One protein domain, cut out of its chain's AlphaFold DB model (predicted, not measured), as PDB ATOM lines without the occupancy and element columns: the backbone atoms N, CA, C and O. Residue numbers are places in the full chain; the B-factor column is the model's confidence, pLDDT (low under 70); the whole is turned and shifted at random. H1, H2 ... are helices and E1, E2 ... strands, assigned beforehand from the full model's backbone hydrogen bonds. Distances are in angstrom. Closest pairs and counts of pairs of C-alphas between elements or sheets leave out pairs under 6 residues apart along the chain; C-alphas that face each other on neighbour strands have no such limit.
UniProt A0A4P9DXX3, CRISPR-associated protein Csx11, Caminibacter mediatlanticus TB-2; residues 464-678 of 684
ATOM      1  N   ASN A 464      38.862  -1.723  13.397       76.38
ATOM      2  CA  ASN A 464      37.929  -0.613  13.252       76.38
ATOM      3  C   ASN A 464      36.876  -0.856  12.152       76.38
ATOM      4  O   ASN A 464      35.844  -0.189  12.148       76.38
ATOM      5  N   SER A 465      37.049  -1.826  11.252       77.94
ATOM      6  CA  SER A 465      35.997  -2.203  10.295       77.94
ATOM      7  C   SER A 465      34.895  -3.092  10.903       77.94
ATOM      8  O   SER A 465      33.816  -3.219  10.321       77.94
ATOM      9  N   LEU A 466      35.115  -3.664  12.095       77.62
ATOM     10  CA  LEU A 466      34.202  -4.609  12.745       77.62
ATOM     11  C   LEU A 466      33.079  -3.885  13.512       77.62
ATOM     12  O   LEU A 466      33.160  -3.614  14.716       77.62
ATOM     13  N   LEU A 467      31.998  -3.568  12.798       81.88
ATOM     14  CA  LEU A 467      30.789  -2.971  13.370       81.88
ATOM     15  C   LEU A 467      29.931  -4.019  14.090       81.88
ATOM     16  O   LEU A 467      29.574  -5.041  13.512       81.88
ATOM     17  N   VAL A 468      29.518  -3.722  15.325       81.81
ATOM     18  CA  VAL A 468      28.503  -4.510  16.058       81.81
ATOM     19  C   VAL A 468      27.086  -3.977  15.857       81.81
ATOM     20  O   VAL A 468      26.111  -4.649  16.193       81.81
ATOM     21  N   ARG A 469      26.961  -2.756  15.327       81.81
ATOM     22  CA  ARG A 469      25.690  -2.110  14.994       81.81
ATOM     23  C   ARG A 469      25.847  -1.289  13.720       81.81
ATOM     24  O   ARG A 469      26.831  -0.567  13.568       81.81
ATOM     25  N   ASN A 470      24.842  -1.352  12.854       84.19
ATOM     26  CA  ASN A 470      24.710  -0.441  11.725       84.19
ATOM     27  C   ASN A 470      23.741   0.687  12.110       84.19
ATOM     28  O   ASN A 470      22.550   0.439  12.283       84.19
ATOM     29  N   GLU A 471      24.264   1.896  12.298       87.88
ATOM     30  CA  GLU A 471      23.511   3.080  12.728       87.88
ATOM     31  C   GLU A 471      23.941   4.298  11.901       87.88
ATOM     32  O   GLU A 471      25.064   4.356  11.395       87.88
ATOM     33  N   SER A 472      23.079   5.314  11.819       90.56
ATOM     34  CA  SER A 472      23.422   6.595  11.193       90.56
ATOM     35  C   SER A 472      24.477   7.335  12.023       90.56
ATOM     36  O   SER A 472      24.167   7.962  13.038       90.56
ATOM     37  N   PHE A 473      25.743   7.247  11.600       90.06
ATOM     38  CA  PHE A 473      26.866   7.823  12.345       90.06
ATOM     39  C   PHE A 473      26.700   9.332  12.564       90.06
ATOM     40  O   PHE A 473      26.847   9.815  13.682       90.06
ATOM     41  N   GLU A 474      26.351  10.073  11.511       93.38
ATOM     42  CA  GLU A 474      26.199  11.530  11.574       93.38
ATOM     43  C   GLU A 474      25.029  11.962  12.463       93.38
ATOM     44  O   GLU A 474      25.163  12.899  13.248       93.38
ATOM     45  N   GLU A 475      23.905  11.248  12.405       94.38
ATOM     46  CA  GLU A 475      22.750  11.528  13.256       94.38
ATOM     47  C   GLU A 475      23.087  11.336  14.736       94.38
ATOM     48  O   GLU A 475      22.917  12.258  15.533       94.38
ATOM     49  N   TYR A 476      23.621  10.170  15.110       94.88
ATOM     50  CA  TYR A 476      23.947   9.884  16.507       94.88
ATOM     51  C   TYR A 476      25.115  10.721  17.025       94.88
ATOM     52  O   TYR A 476      25.098  11.120  18.188       94.88
ATOM     53  N   LYS A 477      26.098  11.054  16.177       96.06
ATOM     54  CA  LYS A 477      27.159  12.007  16.531       96.06
ATOM     55  C   LYS A 477      26.547  13.347  16.940       96.06
ATOM     56  O   LYS A 477      26.891  13.864  18.001       96.06
ATOM     57  N   ASN A 478      25.618  13.878  16.144       96.12
ATOM     58  CA  ASN A 478      24.968  15.159  16.422       96.12
ATOM     59  C   ASN A 478      24.102  15.107  17.695       96.12
ATOM     60  O   ASN A 478      24.108  16.058  18.478       96.12
ATOM     61  N   GLU A 479      23.413  13.992  17.954       96.19
ATOM     62  CA  GLU A 479      22.663  13.795  19.207       96.19
ATOM     63  C   GLU A 479      23.583  13.764  20.434       96.19
ATOM     64  O   GLU A 479      23.299  14.409  21.443       96.19
ATOM     65  N   ILE A 480      24.725  13.075  20.346       97.44
ATOM     66  CA  ILE A 480      25.716  13.036  21.429       97.44
ATOM     67  C   ILE A 480      26.308  14.432  21.672       97.44
ATOM     68  O   ILE A 480      26.426  14.856  22.825       97.44
ATOM     69  N   MET A 481      26.618  15.181  20.609       97.75
ATOM     70  CA  MET A 481      27.071  16.572  20.725       97.75
ATOM     71  C   MET A 481      26.023  17.441  21.431       97.75
ATOM     72  O   MET A 481      26.358  18.219  22.327       97.75
ATOM     73  N   SER A 482      24.746  17.283  21.071       97.69
ATOM     74  CA  SER A 482      23.631  17.964  21.734       97.69
ATOM     75  C   SER A 482      23.568  17.616  23.228       97.69
ATOM     76  O   SER A 482      23.522  18.517  24.068       97.69
ATOM     77  N   ALA A 483      23.687  16.333  23.585       97.88
ATOM     78  CA  ALA A 483      23.708  15.875  24.976       97.88
ATOM     79  C   ALA A 483      24.864  16.491  25.791       97.88
ATOM     80  O   ALA A 483      24.644  16.964  26.912       97.88
ATOM     81  N   PHE A 484      26.080  16.566  25.229       98.06
ATOM     82  CA  PHE A 484      27.214  17.255  25.863       98.06
ATOM     83  C   PHE A 484      26.944  18.747  26.076       98.06
ATOM     84  O   PHE A 484      27.208  19.276  27.160       98.06
ATOM     85  N   ASN A 485      26.383  19.430  25.078       97.38
ATOM     86  CA  ASN A 485      26.051  20.850  25.177       97.38
ATOM     87  C   ASN A 485      24.983  21.117  26.250       97.38
ATOM     88  O   ASN A 485      25.127  22.044  27.056       97.38
ATOM     89  N   ILE A 486      23.942  20.278  26.316       97.81
ATOM     90  CA  ILE A 486      22.908  20.334  27.359       97.81
ATOM     91  C   ILE A 486      23.535  20.129  28.742       97.81
ATOM     92  O   ILE A 486      23.219  20.879  29.673       97.81
ATOM     93  N   LEU A 487      24.450  19.161  28.877       97.69
ATOM     94  CA  LEU A 487      25.186  18.913  30.114       97.69
ATOM     95  C   LEU A 487      25.987  20.145  30.545       97.69
ATOM     96  O   LEU A 487      25.732  20.692  31.618       97.69
ATOM     97  N   ILE A 488      26.916  20.616  29.709       96.81
ATOM     98  CA  ILE A 488      27.825  21.725  30.043       96.81
ATOM     99  C   ILE A 488      27.040  22.989  30.405       96.81
ATOM    100  O   ILE A 488      27.380  23.685  31.367       96.81
ATOM    101  N   LYS A 489      25.951  23.274  29.681       96.31
ATOM    102  CA  LYS A 489      25.050  24.389  29.992       96.31
ATOM    103  C   LYS A 489      24.457  24.269  31.398       96.31
ATOM    104  O   LYS A 489      24.462  25.248  32.140       96.31
ATOM    105  N   ASN A 490      23.960  23.089  31.772       96.94
ATOM    106  CA  ASN A 490      23.306  22.871  33.063       96.94
ATOM    107  C   ASN A 490      24.291  22.777  34.243       96.94
ATOM    108  O   ASN A 490      23.927  23.145  35.359       96.94
ATOM    109  N   LEU A 491      25.547  22.373  34.025       96.06
ATOM    110  CA  LEU A 491      26.586  22.402  35.069       96.06
ATOM    111  C   LEU A 491      26.953  23.836  35.508       96.06
ATOM    112  O   LEU A 491      27.350  24.067  36.656       96.06
ATOM    113  N   LYS A 492      26.770  24.823  34.618       94.81
ATOM    114  CA  LYS A 492      26.995  26.262  34.874       94.81
ATOM    115  C   LYS A 492      25.828  26.952  35.598       94.81
ATOM    116  O   LYS A 492      25.946  28.121  35.983       94.81
ATOM    117  N   SER A 493      24.711  26.249  35.796       94.88
ATOM    118  CA  SER A 493      23.522  26.771  36.471       94.88
ATOM    119  C   SER A 493      23.841  27.244  37.888       94.88
ATOM    120  O   SER A 493      24.441  26.534  38.692       94.88
ATOM    121  N   GLN A 494      23.426  28.473  38.189       94.06
ATOM    122  CA  GLN A 494      23.746  29.168  39.440       94.06
ATOM    123  C   GLN A 494      22.822  28.772  40.598       94.06
ATOM    124  O   GLN A 494      23.113  29.066  41.757       94.06
ATOM    125  N   ASP A 495      21.690  28.143  40.283       94.44
ATOM    126  CA  ASP A 495      20.777  27.545  41.248       94.44
ATOM    127  C   ASP A 495      20.037  26.337  40.651       94.44
ATOM    128  O   ASP A 495      19.957  26.184  39.431       94.44
ATOM    129  N   VAL A 496      19.479  25.476  41.504       94.00
ATOM    130  CA  VAL A 496      18.752  24.268  41.067       94.00
ATOM    131  C   VAL A 496      17.541  24.612  40.195       94.00
ATOM    132  O   VAL A 496      17.275  23.926  39.211       94.00
ATOM    133  N   LYS A 497      16.826  25.701  40.507       93.12
ATOM    134  CA  LYS A 497      15.648  26.133  39.741       93.12
ATOM    135  C   LYS A 497      15.992  26.523  38.295       93.12
ATOM    136  O   LYS A 497      15.130  26.446  37.423       93.12
ATOM    137  N   SER A 498      17.226  26.950  38.041       93.56
ATOM    138  CA  SER A 498      17.721  27.305  36.711       93.56
ATOM    139  C   SER A 498      18.114  26.103  35.846       93.56
ATOM    140  O   SER A 498      18.372  26.291  34.660       93.56
ATOM    141  N   LEU A 499      18.101  24.874  36.389       93.88
ATOM    142  CA  LEU A 499      18.250  23.660  35.584       93.88
ATOM    143  C   LEU A 499      17.113  23.567  34.565       93.88
ATOM    144  O   LEU A 499      15.938  23.403  34.920       93.88
ATOM    145  N   ASN A 500      17.471  23.635  33.287       91.81
ATOM    146  CA  ASN A 500      16.531  23.611  32.183       91.81
ATOM    147  C   ASN A 500      16.812  22.392  31.308       91.81
ATOM    148  O   ASN A 500      17.775  22.377  30.543       91.81
ATOM    149  N   ILE A 501      15.963  21.382  31.479       95.31
ATOM    150  CA  ILE A 501      15.884  20.194  30.635       95.31
ATOM    151  C   ILE A 501      14.445  20.176  30.132       95.31
ATOM    152  O   ILE A 501      13.514  20.074  30.935       95.31
ATOM    153  N   THR A 502      14.292  20.405  28.835       95.12
ATOM    154  CA  THR A 502      13.021  20.380  28.112       95.12
ATOM    155  C   THR A 502      12.662  18.950  27.716       95.12
ATOM    156  O   THR A 502      13.515  18.064  27.731       95.12
ATOM    157  N   ASP A 503      11.420  18.711  27.292       93.94
ATOM    158  CA  ASP A 503      11.035  17.386  26.789       93.94
ATOM    159  C   ASP A 503      11.826  16.987  25.525       93.94
ATOM    160  O   ASP A 503      12.006  15.800  25.263       93.94
ATOM    161  N   ASN A 504      12.339  17.953  24.750       95.75
ATOM    162  CA  ASN A 504      13.229  17.664  23.624       95.75
ATOM    163  C   ASN A 504      14.626  17.230  24.095       95.75
ATOM    164  O   ASN A 504      15.180  16.278  23.557       95.75
ATOM    165  N   ASP A 505      15.156  17.874  25.138       96.88
ATOM    166  CA  ASP A 505      16.434  17.481  25.744       96.88
ATOM    167  C   ASP A 505      16.346  16.057  26.319       96.88
ATOM    168  O   ASP A 505      17.263  15.256  26.145       96.88
ATOM    169  N   GLU A 506      15.221  15.706  26.958       96.06
ATOM    170  CA  GLU A 506      14.973  14.335  27.424       96.06
ATOM    171  C   GLU A 506      15.007  13.319  26.281       96.06
ATOM    172  O   GLU A 506      15.615  12.261  26.440       96.06
ATOM    173  N   LYS A 507      14.407  13.643  25.127       96.06
ATOM    174  CA  LYS A 507      14.442  12.779  23.936       96.06
ATOM    175  C   LYS A 507      15.856  12.596  23.393       96.06
ATOM    176  O   LYS A 507      16.202  11.480  23.021       96.06
ATOM    177  N   THR A 508      16.685  13.642  23.392       97.38
ATOM    178  CA  THR A 508      18.103  13.531  23.009       97.38
ATOM    179  C   THR A 508      18.844  12.542  23.917       97.38
ATOM    180  O   THR A 508      19.547  11.662  23.422       97.38
ATOM    181  N   PHE A 509      18.648  12.613  25.240       97.19
ATOM    182  CA  PHE A 509      19.247  11.635  26.156       97.19
ATOM    183  C   PHE A 509      18.691  10.221  25.952       97.19
ATOM    184  O   PHE A 509      19.464   9.267  25.927       97.19
ATOM    185  N   GLU A 510      17.376  10.063  25.778       95.81
ATOM    186  CA  GLU A 510      16.768   8.756  25.492       95.81
ATOM    187  C   GLU A 510      17.357   8.122  24.232       95.81
ATOM    188  O   GLU A 510      17.796   6.975  24.285       95.81
ATOM    189  N   LYS A 511      17.461   8.890  23.145       94.62
ATOM    190  CA  LYS A 511      18.047   8.444  21.880       94.62
ATOM    191  C   LYS A 511      19.518   8.059  22.024       94.62
ATOM    192  O   LYS A 511      19.947   7.065  21.447       94.62
ATOM    193  N   PHE A 512      20.292   8.780  22.836       94.44
ATOM    194  CA  PHE A 512      21.648   8.352  23.186       94.44
ATOM    195  C   PHE A 512      21.649   7.002  23.918       94.44
ATOM    196  O   PHE A 512      22.420   6.111  23.566       94.44
ATOM    197  N   PHE A 513      20.779   6.810  24.913       94.12
ATOM    198  CA  PHE A 513      20.749   5.562  25.677       94.12
ATOM    199  C   PHE A 513      20.215   4.362  24.882       94.12
ATOM    200  O   PHE A 513      20.568   3.233  25.213       94.12
ATOM    201  N   GLU A 514      19.457   4.572  23.801       91.19
ATOM    202  CA  GLU A 514      19.083   3.515  22.842       91.19
ATOM    203  C   GLU A 514      20.294   2.883  22.133       91.19
ATOM    204  O   GLU A 514      20.203   1.771  21.595       91.19
ATOM    205  N   LEU A 515      21.454   3.551  22.146       89.00
ATOM    206  CA  LEU A 515      22.712   2.979  21.660       89.00
ATOM    207  C   LEU A 515      23.276   1.879  22.572       89.00
ATOM    208  O   LEU A 515      24.135   1.115  22.142       89.00
ATOM    209  N   TYR A 516      22.775   1.746  23.797       87.69
ATOM    210  CA  TYR A 516      23.221   0.736  24.752       87.69
ATOM    211  C   TYR A 516      22.265  -0.461  24.830       87.69
ATOM    212  O   TYR A 516      21.208  -0.488  24.198       87.69
ATOM    213  N   ASP A 517      22.639  -1.473  25.622       79.81
ATOM    214  CA  ASP A 517      21.761  -2.607  25.914       79.81
ATOM    215  C   ASP A 517      20.435  -2.136  26.524       79.81
ATOM    216  O   ASP A 517      20.402  -1.394  27.518       79.81
ATOM    217  N   ARG A 518      19.333  -2.611  25.934       82.25
ATOM    218  CA  ARG A 518      17.986  -2.203  26.321       82.25
ATOM    219  C   ARG A 518      17.706  -2.502  27.792       82.25
ATOM    220  O   ARG A 518      17.198  -1.646  28.508       82.25
ATOM    221  N   SER A 519      18.047  -3.704  28.241       77.25
ATOM    222  CA  SER A 519      17.747  -4.182  29.591       77.25
ATOM    223  C   SER A 519      18.730  -3.664  30.647       77.25
ATOM    224  O   SER A 519      18.358  -3.519  31.813       77.25
ATOM    225  N   GLY A 520      19.973  -3.388  30.238       78.69
ATOM    226  CA  GLY A 520      21.058  -2.978  31.122       78.69
ATOM    227  C   GLY A 520      21.140  -1.474  31.376       78.69
ATOM    228  O   GLY A 520      21.446  -1.075  32.499       78.69
ATOM    229  N   ILE A 521      20.875  -0.636  30.366       87.69
ATOM    230  CA  ILE A 521      21.098   0.820  30.446       87.69
ATOM    231  C   ILE A 521      19.835   1.613  30.096       87.69
ATOM    232  O   ILE A 521      19.380   2.413  30.917       87.69
ATOM    233  N   TYR A 522      19.224   1.370  28.933       91.00
ATOM    234  CA  TYR A 522      18.103   2.189  28.450       91.00
ATOM    235  C   TYR A 522      16.844   2.093  29.330       91.00
ATOM    236  O   TYR A 522      16.368   3.111  29.836       91.00
ATOM    237  N   GLU A 523      16.305   0.888  29.554       89.12
ATOM    238  CA  GLU A 523      15.089   0.704  30.364       89.12
ATOM    239  C   GLU A 523      15.291   1.134  31.828       89.12
ATOM    240  O   GLU A 523      14.416   1.826  32.362       89.12
ATOM    241  N   PRO A 524      16.431   0.828  32.488       90.44
ATOM    242  CA  PRO A 524      16.719   1.368  33.813       90.44
ATOM    243  C   PRO A 524      16.710   2.900  33.836       90.44
ATOM    244  O   PRO A 524      16.036   3.484  34.686       90.44
ATOM    245  N   PHE A 525      17.404   3.561  32.901       94.38
ATOM    246  CA  PHE A 525      17.398   5.023  32.792       94.38
ATOM    247  C   PHE A 525      15.969   5.567  32.674       94.38
ATOM    248  O   PHE A 525      15.561   6.409  33.478       94.38
ATOM    249  N   LYS A 526      15.200   5.048  31.711       94.06
ATOM    250  CA  LYS A 526      13.834   5.491  31.416       94.06
ATOM    251  C   LYS A 526      12.911   5.326  32.621       94.06
ATOM    252  O   LYS A 526      12.213   6.265  33.001       94.06
ATOM    253  N   THR A 527      12.954   4.158  33.259       92.19
ATOM    254  CA  THR A 527      12.120   3.828  34.421       92.19
ATOM    255  C   THR A 527      12.441   4.738  35.606       92.19
ATOM    256  O   THR A 527      11.547   5.384  36.151       92.19
ATOM    257  N   MET A 528      13.720   4.850  35.981       93.88
ATOM    258  CA  MET A 528      14.145   5.673  37.120       93.88
ATOM    259  C   MET A 528      13.853   7.161  36.888       93.88
ATOM    260  O   MET A 528      13.351   7.836  37.789       93.88
ATOM    261  N   LYS A 529      14.097   7.665  35.669       94.88
ATOM    262  CA  LYS A 529      13.770   9.040  35.267       94.88
ATOM    263  C   LYS A 529      12.281   9.335  35.458       94.88
ATOM    264  O   LYS A 529      11.946  10.337  36.090       94.88
ATOM    265  N   ASN A 530      11.402   8.475  34.940       94.31
ATOM    266  CA  ASN A 530       9.952   8.676  35.003       94.31
ATOM    267  C   ASN A 530       9.446   8.664  36.451       94.31
ATOM    268  O   ASN A 530       8.752   9.592  36.859       94.31
ATOM    269  N   VAL A 531       9.897   7.702  37.262       93.56
ATOM    270  CA  VAL A 531       9.547   7.630  38.691       93.56
ATOM    271  C   VAL A 531       9.971   8.899  39.435       93.56
ATOM    272  O   VAL A 531       9.187   9.459  40.204       93.56
ATOM    273  N   LEU A 532      11.188   9.402  39.194       93.12
ATOM    274  CA  LEU A 532      11.658  10.649  39.802       93.12
ATOM    275  C   LEU A 532      10.877  11.877  39.307       93.12
ATOM    276  O   LEU A 532      10.651  12.801  40.089       93.12
ATOM    277  N   LYS A 533      10.469  11.907  38.032       93.81
ATOM    278  CA  LYS A 533       9.701  13.014  37.437       93.81
ATOM    279  C   LYS A 533       8.276  13.072  38.005       93.81
ATOM    280  O   LYS A 533       7.803  14.159  38.339       93.81
ATOM    281  N   GLU A 534       7.631  11.920  38.178       93.50
ATOM    282  CA  GLU A 534       6.251  11.796  38.666       93.50
ATOM    283  C   GLU A 534       6.150  11.924  40.191       93.50
ATOM    284  O   GLU A 534       5.437  12.789  40.706       93.50
ATOM    285  N   HIS A 535       6.895  11.097  40.927       90.50
ATOM    286  CA  HIS A 535       6.761  10.990  42.383       90.50
ATOM    287  C   HIS A 535       7.660  11.958  43.149       90.50
ATOM    288  O   HIS A 535       7.397  12.240  44.319       90.50
ATOM    289  N   LYS A 536       8.714  12.483  42.503       89.38
ATOM    290  CA  LYS A 536       9.682  13.417  43.110       89.38
ATOM    291  C   LYS A 536      10.318  12.862  44.390       89.38
ATOM    292  O   LYS A 536      10.677  13.625  45.283       89.38
ATOM    293  N   ASN A 537      10.407  11.537  44.493       84.12
ATOM    294  CA  ASN A 537      10.925  10.835  45.653       84.12
ATOM    295  C   ASN A 537      11.687   9.585  45.202       84.12
ATOM    296  O   ASN A 537      11.173   8.739  44.470       84.12
ATOM    297  N   LEU A 538      12.925   9.477  45.671       84.44
ATOM    298  CA  LEU A 538      13.823   8.356  45.424       84.44
ATOM    299  C   LEU A 538      13.273   7.025  45.972       84.44
ATOM    300  O   LEU A 538      13.524   5.971  45.390       84.44
ATOM    301  N   ASN A 539      12.528   7.046  47.079       85.75
ATOM    302  CA  ASN A 539      12.026   5.831  47.730       85.75
ATOM    303  C   ASN A 539      11.014   5.067  46.862       85.75
ATOM    304  O   ASN A 539      10.854   3.859  47.035       85.75
ATOM    305  N   ASN A 540      10.393   5.742  45.891       87.12
ATOM    306  CA  ASN A 540       9.496   5.135  44.910       87.12
ATOM    307  C   ASN A 540      10.237   4.366  43.806       87.12
ATOM    308  O   ASN A 540       9.614   3.585  43.093       87.12
ATOM    309  N   VAL A 541      11.555   4.542  43.660       85.75
ATOM    310  CA  VAL A 541      12.348   3.760  42.703       85.75
ATOM    311  C   VAL A 541      12.419   2.314  43.186       85.75
ATOM    312  O   VAL A 541      12.772   2.062  44.342       85.75
ATOM    313  N   SER A 542      12.081   1.361  42.314       80.81
ATOM    314  CA  SER A 542      12.176  -0.069  42.621       80.81
ATOM    315  C   SER A 542      13.612  -0.449  42.994       80.81
ATOM    316  O   SER A 542      14.573   0.071  42.427       80.81
ATOM    317  N   ASN A 543      13.769  -1.355  43.962       73.25
ATOM    318  CA  ASN A 543      15.080  -1.945  44.246       73.25
ATOM    319  C   ASN A 543      15.350  -3.213  43.423       73.25
ATOM    320  O   ASN A 543      16.364  -3.881  43.626       73.25
ATOM    321  N   GLU A 544      14.462  -3.552  42.486       66.25
ATOM    322  CA  GLU A 544      14.729  -4.607  41.516       66.25
ATOM    323  C   GLU A 544      16.045  -4.320  40.789       66.25
ATOM    324  O   GLU A 544      16.307  -3.202  40.345       66.25
ATOM    325  N   ARG A 545      16.913  -5.337  40.725       67.25
ATOM    326  CA  ARG A 545      18.216  -5.278  40.038       67.25
ATOM    327  C   ARG A 545      19.148  -4.145  40.523       67.25
ATOM    328  O   ARG A 545      20.093  -3.795  39.820       67.25
ATOM    329  N   GLY A 546      18.923  -3.586  41.719       74.75
ATOM    330  CA  GLY A 546      19.762  -2.537  42.314       74.75
ATOM    331  C   GLY A 546      19.547  -1.124  41.753       74.75
ATOM    332  O   GLY A 546      20.408  -0.259  41.925       74.75
ATOM    333  N   TRP A 547      18.421  -0.857  41.082       85.50
ATOM    334  CA  TRP A 547      18.132   0.454  40.479       85.50
ATOM    335  C   TRP A 547      18.058   1.593  41.499       85.50
ATOM    336  O   TRP A 547      18.595   2.681  41.267       85.50
ATOM    337  N   ARG A 548      17.452   1.347  42.665       86.44
ATOM    338  CA  ARG A 548      17.411   2.331  43.755       86.44
ATOM    339  C   ARG A 548      18.813   2.706  44.232       86.44
ATOM    340  O   ARG A 548      19.080   3.888  44.433       86.44
ATOM    341  N   ASP A 549      19.708   1.733  44.380       85.06
ATOM    342  CA  ASP A 549      21.088   1.981  44.809       85.06
ATOM    343  C   ASP A 549      21.879   2.761  43.754       85.06
ATOM    344  O   ASP A 549      22.595   3.703  44.090       85.06
ATOM    345  N   LEU A 550      21.694   2.448  42.467       86.81
ATOM    346  CA  LEU A 550      22.271   3.242  41.380       86.81
ATOM    347  C   LEU A 550      21.752   4.686  41.405       86.81
ATOM    348  O   LEU A 550      22.545   5.623  41.334       86.81
ATOM    349  N   THR A 551      20.441   4.879  41.568       90.31
ATOM    350  CA  THR A 551      19.839   6.219  41.651       90.31
ATOM    351  C   THR A 551      20.387   6.998  42.845       90.31
ATOM    352  O   THR A 551      20.755   8.162  42.703       90.31
ATOM    353  N   LYS A 552      20.508   6.348  44.012       90.38
ATOM    354  CA  LYS A 552      21.134   6.924  45.212       90.38
ATOM    355  C   LYS A 552      22.561   7.372  44.943       90.38
ATOM    356  O   LYS A 552      22.923   8.487  45.301       90.38
ATOM    357  N   ASN A 553      23.353   6.525  44.293       90.38
ATOM    358  CA  ASN A 553      24.743   6.827  43.974       90.38
ATOM    359  C   ASN A 553      24.862   7.993  42.986       90.38
ATOM    360  O   ASN A 553      25.726   8.850  43.158       90.38
ATOM    361  N   LEU A 554      23.982   8.065  41.985       93.38
ATOM    362  CA  LEU A 554      23.957   9.161  41.013       93.38
ATOM    363  C   LEU A 554      23.404  10.462  41.597       93.38
ATOM    364  O   LEU A 554      23.730  11.529  41.100       93.38
ATOM    365  N   LEU A 555      22.617  10.407  42.669       93.88
ATOM    366  CA  LEU A 555      22.183  11.573  43.443       93.88
ATOM    367  C   LEU A 555      23.028  11.761  44.717       93.88
ATOM    368  O   LEU A 555      22.631  12.470  45.642       93.88
ATOM    369  N   ALA A 556      24.203  11.138  44.804       92.12
ATOM    370  CA  ALA A 556      25.050  11.288  45.976       92.12
ATOM    371  C   ALA A 556      25.653  12.706  46.042       92.12
ATOM    372  O   ALA A 556      25.995  13.285  45.004       92.12
ATOM    373  N   PRO A 557      25.887  13.248  47.253       91.81
ATOM    374  CA  PRO A 557      26.496  14.562  47.450       91.81
ATOM    375  C   PRO A 557      27.788  14.808  46.662       91.81
ATOM    376  O   PRO A 557      28.041  15.938  46.256       91.81
ATOM    377  N   ASN A 558      28.599  13.774  46.423       92.06
ATOM    378  CA  ASN A 558      29.877  13.908  45.718       92.06
ATOM    379  C   ASN A 558      29.713  14.425  44.281       92.06
ATOM    380  O   ASN A 558      30.474  15.298  43.878       92.06
ATOM    381  N   TRP A 559      28.680  13.985  43.554       93.31
ATOM    382  CA  TRP A 559      28.390  14.504  42.211       93.31
ATOM    383  C   TRP A 559      28.077  15.999  42.242       93.31
ATOM    384  O   TRP A 559      28.567  16.768  41.418       93.31
ATOM    385  N   ILE A 560      27.283  16.427  43.225       94.06
ATOM    386  CA  ILE A 560      26.919  17.834  43.383       94.06
ATOM    387  C   ILE A 560      28.148  18.682  43.706       94.06
ATOM    388  O   ILE A 560      28.360  19.711  43.068       94.06
ATOM    389  N   LYS A 561      28.970  18.222  44.659       93.50
ATOM    390  CA  LYS A 561      30.203  18.903  45.071       93.50
ATOM    391  C   LYS A 561      31.171  19.104  43.917       93.50
ATOM    392  O   LYS A 561      31.833  20.135  43.849       93.50
ATOM    393  N   GLU A 562      31.295  18.090  43.069       91.38
ATOM    394  CA  GLU A 562      32.333  18.057  42.052       91.38
ATOM    395  C   GLU A 562      31.964  18.840  40.788       91.38
ATOM    396  O   GLU A 562      32.836  19.498  40.218       91.38
ATOM    397  N   TYR A 563      30.699  18.788  40.355       94.19
ATOM    398  CA  TYR A 563      30.336  19.218  39.000       94.19
ATOM    399  C   TYR A 563      29.445  20.460  38.919       94.19
ATOM    400  O   TYR A 563      29.458  21.137  37.890       94.19
ATOM    401  N   TYR A 564      28.668  20.784  39.955       95.75
ATOM    402  CA  TYR A 564      27.596  21.776  39.830       95.75
ATOM    403  C   TYR A 564      27.941  23.129  40.453       95.75
ATOM    404  O   TYR A 564      28.248  23.233  41.638       95.75
ATOM    405  N   SER A 565      27.772  24.202  39.674       95.31
ATOM    406  CA  SER A 565      28.088  25.578  40.103       95.31
ATOM    407  C   SER A 565      27.146  26.134  41.179       95.31
ATOM    408  O   SER A 565      27.480  27.105  41.854       95.31
ATOM    409  N   PHE A 566      25.963  25.539  41.356       95.19
ATOM    410  CA  PHE A 566      25.025  25.920  42.415       95.19
ATOM    411  C   PHE A 566      25.411  25.385  43.803       95.19
ATOM    412  O   PHE A 566      24.724  25.690  44.782       95.19
ATOM    413  N   TYR A 567      26.464  24.568  43.903       96.06
ATOM    414  CA  TYR A 567      27.039  24.152  45.176       96.06
ATOM    415  C   TYR A 567      28.033  25.199  45.682       96.06
ATOM    416  O   TYR A 567      28.910  25.657  44.954       96.06
ATOM    417  N   ASN A 568      27.921  25.556  46.959       93.12
ATOM    418  CA  ASN A 568      28.856  26.453  47.619       93.12
ATOM    419  C   ASN A 568      29.709  25.666  48.625       93.12
ATOM    420  O   ASN A 568      29.223  25.268  49.684       93.12
ATOM    421  N   SER A 569      30.992  25.481  48.310       91.62
ATOM    422  CA  SER A 569      31.936  24.718  49.138       91.62
ATOM    423  C   SER A 569      32.219  25.355  50.501       91.62
ATOM    424  O   SER A 569      32.397  24.631  51.475       91.62
ATOM    425  N   ALA A 570      32.204  26.688  50.598       91.94
ATOM    426  CA  ALA A 570      32.476  27.409  51.845       91.94
ATOM    427  C   ALA A 570      31.360  27.237  52.888       91.94
ATOM    428  O   ALA A 570      31.619  27.240  54.086       91.94
ATOM    429  N   THR A 571      30.116  27.087  52.431       91.31
ATOM    430  CA  THR A 571      28.932  26.948  53.303       91.31
ATOM    431  C   THR A 571      28.393  25.519  53.357       91.31
ATOM    432  O   THR A 571      27.590  25.198  54.228       91.31
ATOM    433  N   ASN A 572      28.853  24.643  52.460       94.12
ATOM    434  CA  ASN A 572      28.332  23.294  52.255       94.12
ATOM    435  C   ASN A 572      26.810  23.268  51.971       94.12
ATOM    436  O   ASN A 572      26.075  22.384  52.424       94.12
ATOM    437  N   GLU A 573      26.346  24.254  51.200       95.12
ATOM    438  CA  GLU A 573      24.942  24.464  50.838       95.12
ATOM    439  C   GLU A 573      24.729  24.399  49.320       95.12
ATOM    440  O   GLU A 573      25.607  24.734  48.524       95.12
ATOM    441  N   ILE A 574      23.516  24.021  48.922       95.00
ATOM    442  CA  ILE A 574      23.010  24.108  47.554       95.00
ATOM    443  C   ILE A 574      22.119  25.343  47.430       95.00
ATOM    444  O   ILE A 574      21.182  25.545  48.211       95.00
ATOM    445  N   ILE A 575      22.374  26.157  46.407       94.44
ATOM    446  CA  ILE A 575      21.537  27.303  46.059       94.44
ATOM    447  C   ILE A 575      20.309  26.789  45.300       94.44
ATOM    448  O   ILE A 575      20.394  26.339  44.160       94.44
ATOM    449  N   LYS A 576      19.131  26.869  45.923       92.75
ATOM    450  CA  LYS A 576      17.864  26.418  45.322       92.75
ATOM    451  C   LYS A 576      17.296  27.448  44.361       92.75
ATOM    452  O   LYS A 576      16.770  27.114  43.304       92.75
ATOM    453  N   ASN A 577      17.348  28.712  44.773       91.62
ATOM    454  CA  ASN A 577      16.858  29.848  44.005       91.62
ATOM    455  C   ASN A 577      17.639  31.097  44.411       91.62
ATOM    456  O   ASN A 577      17.404  31.653  45.489       91.62
ATOM    457  N   LYS A 578      18.531  31.546  43.530       89.62
ATOM    458  CA  LYS A 578      19.419  32.688  43.748       89.62
ATOM    459  C   LYS A 578      18.629  33.983  43.921       89.62
ATOM    460  O   LYS A 578      18.907  34.738  44.844       89.62
ATOM    461  N   LYS A 579      17.577  34.196  43.117       88.31
ATOM    462  CA  LYS A 579      16.718  35.397  43.191       88.31
ATOM    463  C   LYS A 579      15.995  35.538  44.533       88.31
ATOM    464  O   LYS A 579      15.730  36.651  44.963       88.31
ATOM    465  N   LYS A 580      15.649  34.418  45.179       87.88
ATOM    466  CA  LYS A 580      14.955  34.395  46.480       87.88
ATOM    467  C   LYS A 580      15.884  34.104  47.665       87.88
ATOM    468  O   LYS A 580      15.381  33.869  48.757       87.88
ATOM    469  N   GLY A 581      17.202  34.029  47.449       86.31
ATOM    470  CA  GLY A 581      18.177  33.682  48.490       86.31
ATOM    471  C   GLY A 581      17.952  32.315  49.150       86.31
ATOM    472  O   GLY A 581      18.430  32.086  50.256       86.31
ATOM    473  N   LYS A 582      17.203  31.399  48.515       91.88
ATOM    474  CA  LYS A 582      16.843  30.111  49.126       91.88
ATOM    475  C   LYS A 582      17.981  29.112  48.974       91.88
ATOM    476  O   LYS A 582      18.406  28.835  47.850       91.88
ATOM    477  N   LYS A 583      18.382  28.504  50.088       93.44
ATOM    478  CA  LYS A 583      19.434  27.487  50.159       93.44
ATOM    479  C   LYS A 583      18.979  26.257  50.943       93.44
ATOM    480  O   LYS A 583      17.936  26.296  51.598       93.44
ATOM    481  N   VAL A 584      19.718  25.164  50.820       94.81
ATOM    482  CA  VAL A 584      19.542  23.941  51.614       94.81
ATOM    483  C   VAL A 584      20.903  23.316  51.880       94.81
ATOM    484  O   VAL A 584      21.798  23.414  51.041       94.81
ATOM    485  N   LYS A 585      21.067  22.671  53.034       94.44
ATOM    486  CA  LYS A 585      22.281  21.912  53.330       94.44
ATOM    487  C   LYS A 585      22.428  20.753  52.354       94.44
ATOM    488  O   LYS A 585      21.456  20.082  52.012       94.44
ATOM    489  N   LEU A 586      23.663  20.473  51.954       91.81
ATOM    490  CA  LEU A 586      23.950  19.418  50.985       91.81
ATOM    491  C   LEU A 586      23.428  18.032  51.405       91.81
ATOM    492  O   LEU A 586      23.024  17.262  50.548       91.81
ATOM    493  N   ASN A 587      23.402  17.705  52.697       90.50
ATOM    494  CA  ASN A 587      22.942  16.388  53.160       90.50
ATOM    495  C   ASN A 587      21.409  16.256  53.219       90.50
ATOM    496  O   ASN A 587      20.903  15.150  53.364       90.50
ATOM    497  N   GLU A 588      20.673  17.362  53.102       91.12
ATOM    498  CA  GLU A 588      19.209  17.416  53.252       91.12
ATOM    499  C   GLU A 588      18.503  17.674  51.908       91.12
ATOM    500  O   GLU A 588      17.281  17.650  51.816       91.12
ATOM    501  N   TYR A 589      19.269  17.923  50.841       91.88
ATOM    502  CA  TYR A 589      18.740  18.453  49.585       91.88
ATOM    503  C   TYR A 589      17.766  17.519  48.856       91.88
ATOM    504  O   TYR A 589      16.887  18.004  48.153       91.88
ATOM    505  N   ILE A 590      17.898  16.201  49.032       89.12
ATOM    506  CA  ILE A 590      17.016  15.212  48.390       89.12
ATOM    507  C   ILE A 590      15.582  15.325  48.930       89.12
ATOM    508  O   ILE A 590      14.634  15.137  48.172       89.12
ATOM    509  N   GLU A 591      15.425  15.694  50.204       87.81
ATOM    510  CA  GLU A 591      14.127  15.794  50.882       87.81
ATOM    511  C   GLU A 591      13.493  17.196  50.762       87.81
ATOM    512  O   GLU A 591      12.327  17.393  51.097       87.81
ATOM    513  N   ASP A 592      14.230  18.194  50.263       90.06
ATOM    514  CA  ASP A 592      13.741  19.571  50.163       90.06
ATOM    515  C   ASP A 592      12.773  19.768  48.989       90.06
ATOM    516  O   ASP A 592      13.110  19.520  47.833       90.06
ATOM    517  N   ASP A 593      11.591  20.330  49.253       84.56
ATOM    518  CA  ASP A 593      10.542  20.536  48.242       84.56
ATOM    519  C   ASP A 593      10.981  21.355  47.014       84.56
ATOM    520  O   ASP A 593      10.507  21.130  45.893       84.56
ATOM    521  N   GLY A 594      11.888  22.316  47.202       83.00
ATOM    522  CA  GLY A 594      12.405  23.150  46.119       83.00
ATOM    523  C   GLY A 594      13.359  22.401  45.193       83.00
ATOM    524  O   GLY A 594      13.450  22.736  44.012       83.00
ATOM    525  N   VAL A 595      14.038  21.381  45.714       88.75
ATOM    526  CA  VAL A 595      15.025  20.574  44.992       88.75
ATOM    527  C   VAL A 595      14.425  19.270  44.482       88.75
ATOM    528  O   VAL A 595      14.724  18.886  43.353       88.75
ATOM    529  N   LYS A 596      13.531  18.622  45.240       90.31
ATOM    530  CA  LYS A 596      12.957  17.310  44.899       90.31
ATOM    531  C   LYS A 596      12.301  17.285  43.517       90.31
ATOM    532  O   LYS A 596      12.393  16.313  42.777       90.31
ATOM    533  N   THR A 597      11.710  18.414  43.124       89.94
ATOM    534  CA  THR A 597      11.099  18.646  41.801       89.94
ATOM    535  C   THR A 597      12.093  18.643  40.633       89.94
ATOM    536  O   THR A 597      11.673  18.559  39.483       89.94
ATOM    537  N   HIS A 598      13.394  18.728  40.911       94.06
ATOM    538  CA  HIS A 598      14.483  18.774  39.934       94.06
ATOM    539  C   HIS A 598      15.400  17.542  40.014       94.06
ATOM    540  O   HIS A 598      16.342  17.448  39.229       94.06
ATOM    541  N   LEU A 599      15.131  16.575  40.904       93.94
ATOM    542  CA  LEU A 599      15.969  15.378  41.052       93.94
ATOM    543  C   LEU A 599      16.058  14.564  39.765       93.94
ATOM    544  O   LEU A 599      17.139  14.094  39.435       93.94
ATOM    545  N   TYR A 600      14.967  14.453  38.999       95.69
ATOM    546  CA  TYR A 600      15.005  13.765  37.706       95.69
ATOM    547  C   TYR A 600      15.969  14.449  36.721       95.69
ATOM    548  O   TYR A 600      16.652  13.763  35.970       95.69
ATOM    549  N   LYS A 601      16.095  15.787  36.763       96.75
ATOM    550  CA  LYS A 601      17.033  16.529  35.907       96.75
ATOM    551  C   LYS A 601      18.479  16.247  36.295       96.75
ATOM    552  O   LYS A 601      19.295  15.941  35.435       96.75
ATOM    553  N   ILE A 602      18.779  16.308  37.594       96.62
ATOM    554  CA  ILE A 602      20.107  15.971  38.130       96.62
ATOM    555  C   ILE A 602      20.450  14.514  37.796       96.62
ATOM    556  O   ILE A 602      21.559  14.225  37.357       96.62
ATOM    557  N   PHE A 603      19.480  13.606  37.940       96.81
ATOM    558  CA  PHE A 603      19.630  12.202  37.583       96.81
ATOM    559  C   PHE A 603      19.968  12.020  36.101       96.81
ATOM    560  O   PHE A 603      20.931  11.323  35.811       96.81
ATOM    561  N   ILE A 604      19.249  12.669  35.174       97.81
ATOM    562  CA  ILE A 604      19.529  12.573  33.729       97.81
ATOM    563  C   ILE A 604      20.977  12.970  33.422       97.81
ATOM    564  O   ILE A 604      21.703  12.219  32.770       97.81
ATOM    565  N   LEU A 605      21.410  14.122  33.938       97.94
ATOM    566  CA  LEU A 605      22.755  14.650  33.712       97.94
ATOM    567  C   LEU A 605      23.833  13.735  34.306       97.94
ATOM    568  O   LEU A 605      24.819  13.426  33.641       97.94
ATOM    569  N   ASN A 606      23.632  13.266  35.540       97.50
ATOM    570  CA  ASN A 606      24.592  12.395  36.215       97.50
ATOM    571  C   ASN A 606      24.633  10.999  35.589       97.50
ATOM    572  O   ASN A 606      25.706  10.411  35.497       97.50
ATOM    573  N   TYR A 607      23.503  10.485  35.100       96.69
ATOM    574  CA  TYR A 607      23.446   9.220  34.375       96.69
ATOM    575  C   TYR A 607      24.196   9.318  33.039       96.69
ATOM    576  O   TYR A 607      24.986   8.432  32.720       96.69
ATOM    577  N   PHE A 608      24.026  10.415  32.291       97.38
ATOM    578  CA  PHE A 608      24.802  10.666  31.072       97.38
ATOM    579  C   PHE A 608      26.303  10.760  31.363       97.38
ATOM    580  O   PHE A 608      27.081  10.024  30.759       97.38
ATOM    581  N   MET A 609      26.712  11.571  32.348       96.56
ATOM    582  CA  MET A 609      28.118  11.646  32.767       96.56
ATOM    583  C   MET A 609      28.666  10.272  33.159       96.56
ATOM    584  O   MET A 609      29.756   9.910  32.733       96.56
ATOM    585  N   TYR A 610      27.908   9.486  33.926       93.75
ATOM    586  CA  TYR A 610      28.296   8.137  34.329       93.75
ATOM    587  C   TYR A 610      28.555   7.221  33.125       93.75
ATOM    588  O   TYR A 610      29.562   6.513  33.108       93.75
ATOM    589  N   GLN A 611      27.714   7.273  32.084       92.88
ATOM    590  CA  GLN A 611      27.953   6.494  30.865       92.88
ATOM    591  C   GLN A 611      29.140   7.011  30.050       92.88
ATOM    592  O   GLN A 611      29.894   6.192  29.520       92.88
ATOM    593  N   VAL A 612      29.371   8.328  30.000       94.62
ATOM    594  CA  VAL A 612      30.586   8.889  29.386       94.62
ATOM    595  C   VAL A 612      31.829   8.405  30.134       94.62
ATOM    596  O   VAL A 612      32.761   7.915  29.505       94.62
ATOM    597  N   TYR A 613      31.838   8.448  31.467       91.31
ATOM    598  CA  TYR A 613      32.950   7.928  32.264       91.31
ATOM    599  C   TYR A 613      33.197   6.436  31.992       91.31
ATOM    600  O   TYR A 613      34.322   6.051  31.686       91.31
ATOM    601  N   ASN A 614      32.161   5.598  32.017       85.88
ATOM    602  CA  ASN A 614      32.323   4.157  31.796       85.88
ATOM    603  C   ASN A 614      32.718   3.792  30.361       85.88
ATOM    604  O   ASN A 614      33.482   2.851  30.155       85.88
ATOM    605  N   THR A 615      32.168   4.497  29.374       87.31
ATOM    606  CA  THR A 615      32.354   4.147  27.963       87.31
ATOM    607  C   THR A 615      33.617   4.792  27.424       87.31
ATOM    608  O   THR A 615      34.455   4.083  26.890       87.31
ATOM    609  N   LEU A 616      33.789   6.103  27.593       90.00
ATOM    610  CA  LEU A 616      34.923   6.854  27.055       90.00
ATOM    611  C   LEU A 616      36.142   6.775  27.975       90.00
ATOM    612  O   LEU A 616      37.209   6.336  27.550       90.00
ATOM    613  N   LEU A 617      36.003   7.209  29.232       88.69
ATOM    614  CA  LEU A 617      37.163   7.388  30.103       88.69
ATOM    615  C   LEU A 617      37.789   6.034  30.467       88.69
ATOM    616  O   LEU A 617      38.955   5.786  30.177       88.69
ATOM    617  N   GLU A 618      36.997   5.136  31.045       83.12
ATOM    618  CA  GLU A 618      37.477   3.856  31.573       83.12
ATOM    619  C   GLU A 618      38.032   2.915  30.494       83.12
ATOM    620  O   GLU A 618      38.954   2.147  30.775       83.12
ATOM    621  N   ARG A 619      37.525   2.992  29.255       81.50
ATOM    622  CA  ARG A 619      38.063   2.216  28.126       81.50
ATOM    623  C   ARG A 619      39.366   2.785  27.567       81.50
ATOM    624  O   ARG A 619      40.148   2.028  27.005       81.50
ATOM    625  N   SER A 620      39.619   4.081  27.751       87.12
ATOM    626  CA  SER A 620      40.816   4.743  27.218       87.12
ATOM    627  C   SER A 620      42.041   4.619  28.131       87.12
ATOM    628  O   SER A 620      43.173   4.651  27.647       87.12
ATOM    629  N   ILE A 621      41.827   4.482  29.445       85.38
ATOM    630  CA  ILE A 621      42.898   4.478  30.455       85.38
ATOM    631  C   ILE A 621      43.914   3.363  30.194       85.38
ATOM    632  O   ILE A 621      43.569   2.176  30.139       85.38
ATOM    633  N   GLY A 622      45.189   3.752  30.133       76.31
ATOM    634  CA  GLY A 622      46.300   2.812  30.025       76.31
ATOM    635  C   GLY A 622      46.457   2.179  28.646       76.31
ATOM    636  O   GLY A 622      47.181   1.192  28.538       76.31
ATOM    637  N   GLN A 623      45.801   2.728  27.619       79.88
ATOM    638  CA  GLN A 623      45.892   2.309  26.218       79.88
ATOM    639  C   GLN A 623      46.375   3.467  25.328       79.88
ATOM    640  O   GLN A 623      46.455   4.613  25.772       79.88
ATOM    641  N   LYS A 624      46.643   3.193  24.042       84.56
ATOM    642  CA  LYS A 624      46.967   4.222  23.030       84.56
ATOM    643  C   LYS A 624      45.875   5.308  22.898       84.56
ATOM    644  O   LYS A 624      46.181   6.433  22.510       84.56
ATOM    645  N   TRP A 625      44.628   4.998  23.273       87.94
ATOM    646  CA  TRP A 625      43.507   5.947  23.295       87.94
ATOM    647  C   TRP A 625      43.766   7.175  24.167       87.94
ATOM    648  O   TRP A 625      43.380   8.272  23.783       87.94
ATOM    649  N   GLU A 626      44.428   7.016  25.313       90.06
ATOM    650  CA  GLU A 626      44.710   8.128  26.224       90.06
ATOM    651  C   GLU A 626      45.566   9.206  25.543       90.06
ATOM    652  O   GLU A 626      45.185  10.375  25.496       90.06
ATOM    653  N   GLU A 627      46.687   8.801  24.944       90.12
ATOM    654  CA  GLU A 627      47.576   9.703  24.207       90.12
ATOM    655  C   GLU A 627      46.891  10.295  22.970       90.12
ATOM    656  O   GLU A 627      46.995  11.499  22.724       90.12
ATOM    657  N   PHE A 628      46.148   9.471  22.223       92.25
ATOM    658  CA  PHE A 628      45.375   9.923  21.068       92.25
ATOM    659  C   PHE A 628      44.384  11.027  21.457       92.25
ATOM    660  O   PHE A 628      44.374  12.089  20.835       92.25
ATOM    661  N   ILE A 629      43.599  10.821  22.519       95.06
ATOM    662  CA  ILE A 629      42.618  11.800  22.999       95.06
ATOM    663  C   ILE A 629      43.319  13.087  23.433       95.06
ATOM    664  O   ILE A 629      42.915  14.158  22.992       95.06
ATOM    665  N   TYR A 630      44.395  13.020  24.225       95.00
ATOM    666  CA  TYR A 630      45.125  14.233  24.618       95.00
ATOM    667  C   TYR A 630      45.593  15.051  23.410       95.00
ATOM    668  O   TYR A 630      45.428  16.272  23.392       95.00
ATOM    669  N   LYS A 631      46.135  14.386  22.384       94.38
ATOM    670  CA  LYS A 631      46.597  15.042  21.155       94.38
ATOM    671  C   LYS A 631      45.440  15.664  20.371       94.38
ATOM    672  O   LYS A 631      45.532  16.834  20.011       94.38
ATOM    673  N   GLN A 632      44.338  14.939  20.173       95.50
ATOM    674  CA  GLN A 632      43.165  15.452  19.446       95.50
ATOM    675  C   GLN A 632      42.473  16.617  20.168       95.50
ATOM    676  O   GLN A 632      41.917  17.505  19.526       95.50
ATOM    677  N   LEU A 633      42.542  16.652  21.500       95.88
ATOM    678  CA  LEU A 633      42.011  17.750  22.308       95.88
ATOM    679  C   LEU A 633      42.994  18.926  22.453       95.88
ATOM    680  O   LEU A 633      42.708  19.863  23.199       95.88
ATOM    681  N   ASN A 634      44.156  18.910  21.788       94.25
ATOM    682  CA  ASN A 634      45.233  19.892  21.986       94.25
ATOM    683  C   ASN A 634      45.664  20.046  23.467       94.25
ATOM    684  O   ASN A 634      46.143  21.101  23.890       94.25
ATOM    685  N   ASP A 635      45.508  18.980  24.257       93.88
ATOM    686  CA  ASP A 635      45.817  18.896  25.692       93.88
ATOM    687  C   ASP A 635      47.146  18.144  25.924       93.88
ATOM    688  O   ASP A 635      47.332  17.432  26.911       93.88
ATOM    689  N   TRP A 636      48.082  18.296  24.977       94.50
ATOM    690  CA  TRP A 636      49.408  17.675  24.959       94.50
ATOM    691  C   TRP A 636      50.515  18.732  24.914       94.50
ATOM    692  O   TRP A 636      50.406  19.737  24.202       94.50
ATOM    693  N   ASP A 637      51.579  18.519  25.682       92.25
ATOM    694  CA  ASP A 637      52.822  19.277  25.611       92.25
ATOM    695  C   ASP A 637      53.811  18.552  24.689       92.25
ATOM    696  O   ASP A 637      54.326  17.478  25.002       92.25
ATOM    697  N   ILE A 638      54.068  19.146  23.521       90.38
ATOM    698  CA  ILE A 638      54.966  18.588  22.504       90.38
ATOM    699  C   ILE A 638      56.424  18.603  22.980       90.38
ATOM    700  O   ILE A 638      57.181  17.706  22.618       90.38
ATOM    701  N   GLN A 639      56.827  19.593  23.784       90.31
ATOM    702  CA  GLN A 639      58.219  19.741  24.216       90.31
ATOM    703  C   GLN A 639      58.586  18.692  25.264       90.31
ATOM    704  O   GLN A 639      59.646  18.076  25.175       90.31
ATOM    705  N   ASN A 640      57.686  18.468  26.221       89.81
ATOM    706  CA  ASN A 640      57.896  17.528  27.323       89.81
ATOM    707  C   ASN A 640      57.358  16.118  27.029       89.81
ATOM    708  O   ASN A 640      57.592  15.193  27.803       89.81
ATOM    709  N   ASN A 641      56.673  15.940  25.894       89.44
ATOM    710  CA  ASN A 641      56.032  14.693  25.483       89.44
ATOM    711  C   ASN A 641      55.107  14.118  26.574       89.44
ATOM    712  O   ASN A 641      55.142  12.924  26.881       89.44
ATOM    713  N   GLU A 642      54.286  14.990  27.164       92.25
ATOM    714  CA  GLU A 642      53.390  14.656  28.270       92.25
ATOM    715  C   GLU A 642      52.033  15.376  28.155       92.25
ATOM    716  O   GLU A 642      51.926  16.419  27.505       92.25
ATOM    717  N   PRO A 643      50.959  14.848  28.770       92.69
ATOM    718  CA  PRO A 643      49.662  15.509  28.747       92.69
ATOM    719  C   PRO A 643      49.609  16.715  29.691       92.69
ATOM    720  O   PRO A 643      50.044  16.636  30.839       92.69
ATOM    721  N   LYS A 644      48.963  17.803  29.253       93.50
ATOM    722  CA  LYS A 644      48.727  19.002  30.084       93.50
ATOM    723  C   LYS A 644      47.625  18.787  31.130       93.50
ATOM    724  O   LYS A 644      47.573  19.518  32.119       93.50
ATOM    725  N   LYS A 645      46.760  17.784  30.927       94.31
ATOM    726  CA  LYS A 645      45.664  17.379  31.829       94.31
ATOM    727  C   LYS A 645      44.676  18.514  32.153       94.31
ATOM    728  O   LYS A 645      44.104  18.540  33.246       94.31
ATOM    729  N   GLN A 646      44.477  19.466  31.237       95.19
ATOM    730  CA  GLN A 646      43.617  20.636  31.450       95.19
ATOM    731  C   GLN A 646      42.161  20.376  31.063       95.19
ATOM    732  O   GLN A 646      41.259  21.017  31.607       95.19
ATOM    733  N   LYS A 647      41.912  19.452  30.130       95.19
ATOM    734  CA  LYS A 647      40.565  19.094  29.659       95.19
ATOM    735  C   LYS A 647      40.111  17.765  30.236       95.19
ATOM    736  O   LYS A 647      38.996  17.662  30.749       95.19
ATOM    737  N   ILE A 648      40.990  16.768  30.221       94.94
ATOM    738  CA  ILE A 648      40.742  15.455  30.818       94.94
ATOM    739  C   ILE A 648      41.948  15.077  31.671       94.94
ATOM    740  O   ILE A 648      43.086  15.274  31.277       94.94
ATOM    741  N   ASN A 649      41.707  14.525  32.851       92.81
ATOM    742  CA  ASN A 649      42.730  13.933  33.694       92.81
ATOM    743  C   ASN A 649      42.373  12.460  33.909       92.81
ATOM    744  O   ASN A 649      41.585  12.127  34.795       92.81
ATOM    745  N   PHE A 650      42.931  11.585  33.070       89.38
ATOM    746  CA  PHE A 650      42.671  10.143  33.118       89.38
ATOM    747  C   PHE A 650      43.157   9.492  34.422       89.38
ATOM    748  O   PHE A 650      42.492   8.600  34.946       89.38
ATOM    749  N   GLU A 651      44.260   9.982  34.993       85.62
ATOM    750  CA  GLU A 651      44.825   9.496  36.259       85.62
ATOM    751  C   GLU A 651      43.837   9.679  37.422       85.62
ATOM    752  O   GLU A 651      43.513   8.725  38.134       85.62
ATOM    753  N   ASN A 652      43.270  10.882  37.537       87.50
ATOM    754  CA  ASN A 652      42.284  11.230  38.564       87.50
ATOM    755  C   ASN A 652      40.831  10.984  38.134       87.50
ATOM    756  O   ASN A 652      39.913  11.332  38.871       87.50
ATOM    757  N   ARG A 653      40.617  10.397  36.951       88.19
ATOM    758  CA  ARG A 653      39.299  10.129  36.355       88.19
ATOM    759  C   ARG A 653      38.375  11.342  36.314       88.19
ATOM    760  O   ARG A 653      37.204  11.255  36.671       88.19
ATOM    761  N   LYS A 654      38.904  12.477  35.869       91.38
ATOM    762  CA  LYS A 654      38.181  13.747  35.875       91.38
ATOM    763  C   LYS A 654      38.082  14.351  34.486       91.38
ATOM    764  O   LYS A 654      39.091  14.496  33.802       91.38
ATOM    765  N   ILE A 655      36.877  14.759  34.102       94.81
ATOM    766  CA  ILE A 655      36.638  15.578  32.912       94.81
ATOM    767  C   ILE A 655      36.340  17.005  33.368       94.81
ATOM    768  O   ILE A 655      35.411  17.252  34.144       94.81
ATOM    769  N   TYR A 656      37.124  17.966  32.889       95.00
ATOM    770  CA  TYR A 656      36.891  19.385  33.133       95.00
ATOM    771  C   TYR A 656      35.903  19.914  32.095       95.00
ATOM    772  O   TYR A 656      36.278  20.609  31.156       95.00
ATOM    773  N   TRP A 657      34.622  19.588  32.277       95.06
ATOM    774  CA  TRP A 657      33.531  19.896  31.339       95.06
ATOM    775  C   TRP A 657      33.509  21.350  30.845       95.06
ATOM    776  O   TRP A 657      33.219  21.610  29.684       95.06
ATOM    777  N   ASN A 658      33.850  22.305  31.714       91.31
ATOM    778  CA  ASN A 658      33.865  23.733  31.383       91.31
ATOM    779  C   ASN A 658      35.033  24.161  30.481       91.31
ATOM    780  O   ASN A 658      34.961  25.246  29.907       91.31
ATOM    781  N   ASN A 659      36.072  23.332  30.367       95.25
ATOM    782  CA  ASN A 659      37.266  23.591  29.561       95.25
ATOM    783  C   ASN A 659      37.156  22.985  28.152       95.25
ATOM    784  O   ASN A 659      38.056  23.180  27.335       95.25
ATOM    785  N   LEU A 660      36.080  22.242  27.868       96.38
ATOM    786  CA  LEU A 660      35.825  21.656  26.557       96.38
ATOM    787  C   LEU A 660      35.272  22.715  25.594       96.38
ATOM    788  O   LEU A 660      34.307  23.419  25.898       96.38
ATOM    789  N   THR A 661      35.893  22.809  24.425       96.38
ATOM    790  CA  THR A 661      35.443  23.598  23.273       96.38
ATOM    791  C   THR A 661      34.442  22.807  22.427       96.38
ATOM    792  O   THR A 661      34.284  21.600  22.596       96.38
ATOM    793  N   GLU A 662      33.785  23.465  21.474       95.69
ATOM    794  CA  GLU A 662      32.872  22.795  20.538       95.69
ATOM    795  C   GLU A 662      33.576  21.710  19.706       95.69
ATOM    796  O   GLU A 662      33.052  20.608  19.559       95.69
ATOM    797  N   ASN A 663      34.811  21.972  19.262       96.75
ATOM    798  CA  ASN A 663      35.630  20.981  18.562       96.75
ATOM    799  C   ASN A 663      35.983  19.783  19.462       96.75
ATOM    800  O   ASN A 663      35.959  18.641  19.011       96.75
ATOM    801  N   ASP A 664      36.269  20.023  20.747       97.19
ATOM    802  CA  ASP A 664      36.508  18.933  21.702       97.19
ATOM    803  C   ASP A 664      35.261  18.056  21.851       97.19
ATOM    804  O   ASP A 664      35.357  16.832  21.843       97.19
ATOM    805  N   ILE A 665      34.079  18.674  21.949       97.56
ATOM    806  CA  ILE A 665      32.799  17.965  22.040       97.56
ATOM    807  C   ILE A 665      32.558  17.127  20.785       97.56
ATOM    808  O   ILE A 665      32.154  15.970  20.908       97.56
ATOM    809  N   GLU A 666      32.829  17.656  19.592       97.31
ATOM    810  CA  GLU A 666      32.703  16.896  18.347       97.31
ATOM    811  C   GLU A 666      33.620  15.662  18.343       97.31
ATOM    812  O   GLU A 666      33.162  14.547  18.075       97.31
ATOM    813  N   VAL A 667      34.901  15.837  18.687       96.56
ATOM    814  CA  VAL A 667      35.881  14.742  18.765       96.56
ATOM    815  C   VAL A 667      35.437  13.687  19.778       96.56
ATOM    816  O   VAL A 667      35.373  12.503  19.447       96.56
ATOM    817  N   LEU A 668      35.077  14.098  20.996       96.81
ATOM    818  CA  LEU A 668      34.626  13.175  22.039       96.81
ATOM    819  C   LEU A 668      33.333  12.453  21.652       96.81
ATOM    820  O   LEU A 668      33.181  11.278  21.977       96.81
ATOM    821  N   SER A 669      32.434  13.115  20.920       97.00
ATOM    822  CA  SER A 669      31.201  12.501  20.415       97.00
ATOM    823  C   SER A 669      31.496  11.412  19.390       97.00
ATOM    824  O   SER A 669      30.915  10.330  19.470       97.00
ATOM    825  N   LYS A 670      32.448  11.653  18.475       94.88
ATOM    826  CA  LYS A 670      32.916  10.637  17.520       94.88
ATOM    827  C   LYS A 670      33.507   9.437  18.256       94.88
ATOM    828  O   LYS A 670      33.084   8.317  17.999       94.88
ATOM    829  N   ILE A 671      34.431   9.657  19.193       93.56
ATOM    830  CA  ILE A 671      35.095   8.568  19.929       93.56
ATOM    831  C   ILE A 671      34.086   7.776  20.769       93.56
ATOM    832  O   ILE A 671      34.074   6.546  20.720       93.56
ATOM    833  N   LEU A 672      33.198   8.464  21.493       93.50
ATOM    834  CA  LEU A 672      32.155   7.818  22.288       93.50
ATOM    835  C   LEU A 672      31.247   6.949  21.410       93.50
ATOM    836  O   LEU A 672      30.960   5.811  21.775       93.50
ATOM    837  N   LEU A 673      30.843   7.449  20.239       92.50
ATOM    838  CA  LEU A 673      30.033   6.683  19.298       92.50
ATOM    839  C   LEU A 673      30.789   5.462  18.758       92.50
ATOM    840  O   LEU A 673      30.233   4.367  18.737       92.50
ATOM    841  N   GLN A 674      32.067   5.612  18.399       89.31
ATOM    842  CA  GLN A 674      32.910   4.495  17.957       89.31
ATOM    843  C   GLN A 674      32.987   3.385  19.011       89.31
ATOM    844  O   GLN A 674      32.845   2.207  18.690       89.31
ATOM    845  N   PHE A 675      33.124   3.752  20.285       87.62
ATOM    846  CA  PHE A 675      33.147   2.802  21.399       87.62
ATOM    847  C   PHE A 675      31.841   2.028  21.572       87.62
ATOM    848  O   PHE A 675      31.858   0.919  22.108       87.62
ATOM    849  N   ILE A 676      30.715   2.582  21.129       87.88
ATOM    850  CA  ILE A 676      29.417   1.914  21.222       87.88
ATOM    851  C   ILE A 676      29.143   1.051  19.981       87.88
ATOM    852  O   ILE A 676      28.607  -0.051  20.103       87.88
ATOM    853  N   LEU A 677      29.521   1.529  18.791       86.75
ATOM    854  CA  LEU A 677      29.207   0.870  17.518       86.75
ATOM    855  C   LEU A 677      30.187  -0.237  17.117       86.75
ATOM    856  O   LEU A 677      29.848  -1.041  16.247       86.75
ATOM    857  N   ARG A 678      31.383  -0.293  17.713       82.31
ATOM    858  CA  ARG A 678      32.444  -1.238  17.332       82.31
ATOM    859  C   ARG A 678      32.855  -2.154  18.471       82.31
ATOM    860  O   ARG A 678      32.852  -1.768  19.642       82.31
TER     861      ARG A 678
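What this domain is: This is residues 464 to 678 of the 684 residues of the protein "CRISPR-associated protein Csx11" of Caminibacter mediatlanticus TB-2 (UniProt A0A4P9DXX3). One long, slightly kinked helix, H7, runs through the middle; H2, H3 and H4 pack on its first half and H9 crosses its second half, while H1 crosses both H2 and H9. Near the end where H7 begins sit the small hairpin E1-E2 and H6; at its other end lie H8 and a long stretch of loops, residues 633 to 661. The printed part has 215 residues, with nine named helices and two named strands in the order H1 H2 H3 H4 H5 E1 E2 H6 H7 H8 H9; E1 and E2 are antiparallel. The class is mostly helix, and the whole is compact, with a radius of gyration of the C-alphas of 17.9 A and spans of 49 by 40 by 28 A.

How they stand to each other: H1, residues 473 to 491, touches H2, residues 503 to 513, at a steep tilt of 58 degrees, closest at the C-alphas of Glu 479 and Thr 508, 5.9 A. H2 and H3, residues 518 to 535, form a helical hairpin, closest at the C-alphas of Phe 513 and Tyr 522, 5.1 A. H3 only just touches H4, residues 544 to 554, with 3 pairs of C-alphas within 8 A, closest Pro 524 and Trp 547, 6.9 A. H5, residues 557 to 563, meets H4 only through their link. E1, residues 573 to 577, and E2, residues 582 to 585, form a hairpin, with N 574 and O 584 at 2.8 A and N 584 and O 574 at 3.0 A. H6, residues 593 to 596, is near E2. H7, residues 599 to 620, is the hub, touching four helices. With H2 and H3 it makes an up-and-down bundle, each helix running against the one before; its closest C-alphas to H3 are Tyr 600 and Leu 532, 5.0 A. H8, residues 624 to 632, is close to but not clearly touching H9, residues 662 to 677. H9 touches H7 about perpendicular, at 75 degrees, closest at the C-alphas of Leu 672 and Leu 616, 5.6 A. Every O i to N i+4 pair is within hydrogen-bond range in H1, H2, H5, H8 and H9, against 11 of 14 in H3, 5 of 7 in H4 and 16 of 18 in H7; H6 is too short for one.

Where its parts are: H1 begins at C-alpha 473, (26.866, 7.823, 12.345), and is 27.0 A long. H3 measures 23.6 A, H7 30.4 A with a kink of 26 degrees near residue 614, and H9 22.4 A, ending at C-alpha 677, (29.207, 0.870, 17.518).

The domain as a whole: The C-alphas of Ser 465 and Lys 580 are the two farthest apart, at 55.6 A. The printed part has no cut; the links H1 to H2 and H8 to H9 are long. Residues 544 to 545 have pLDDT under 70.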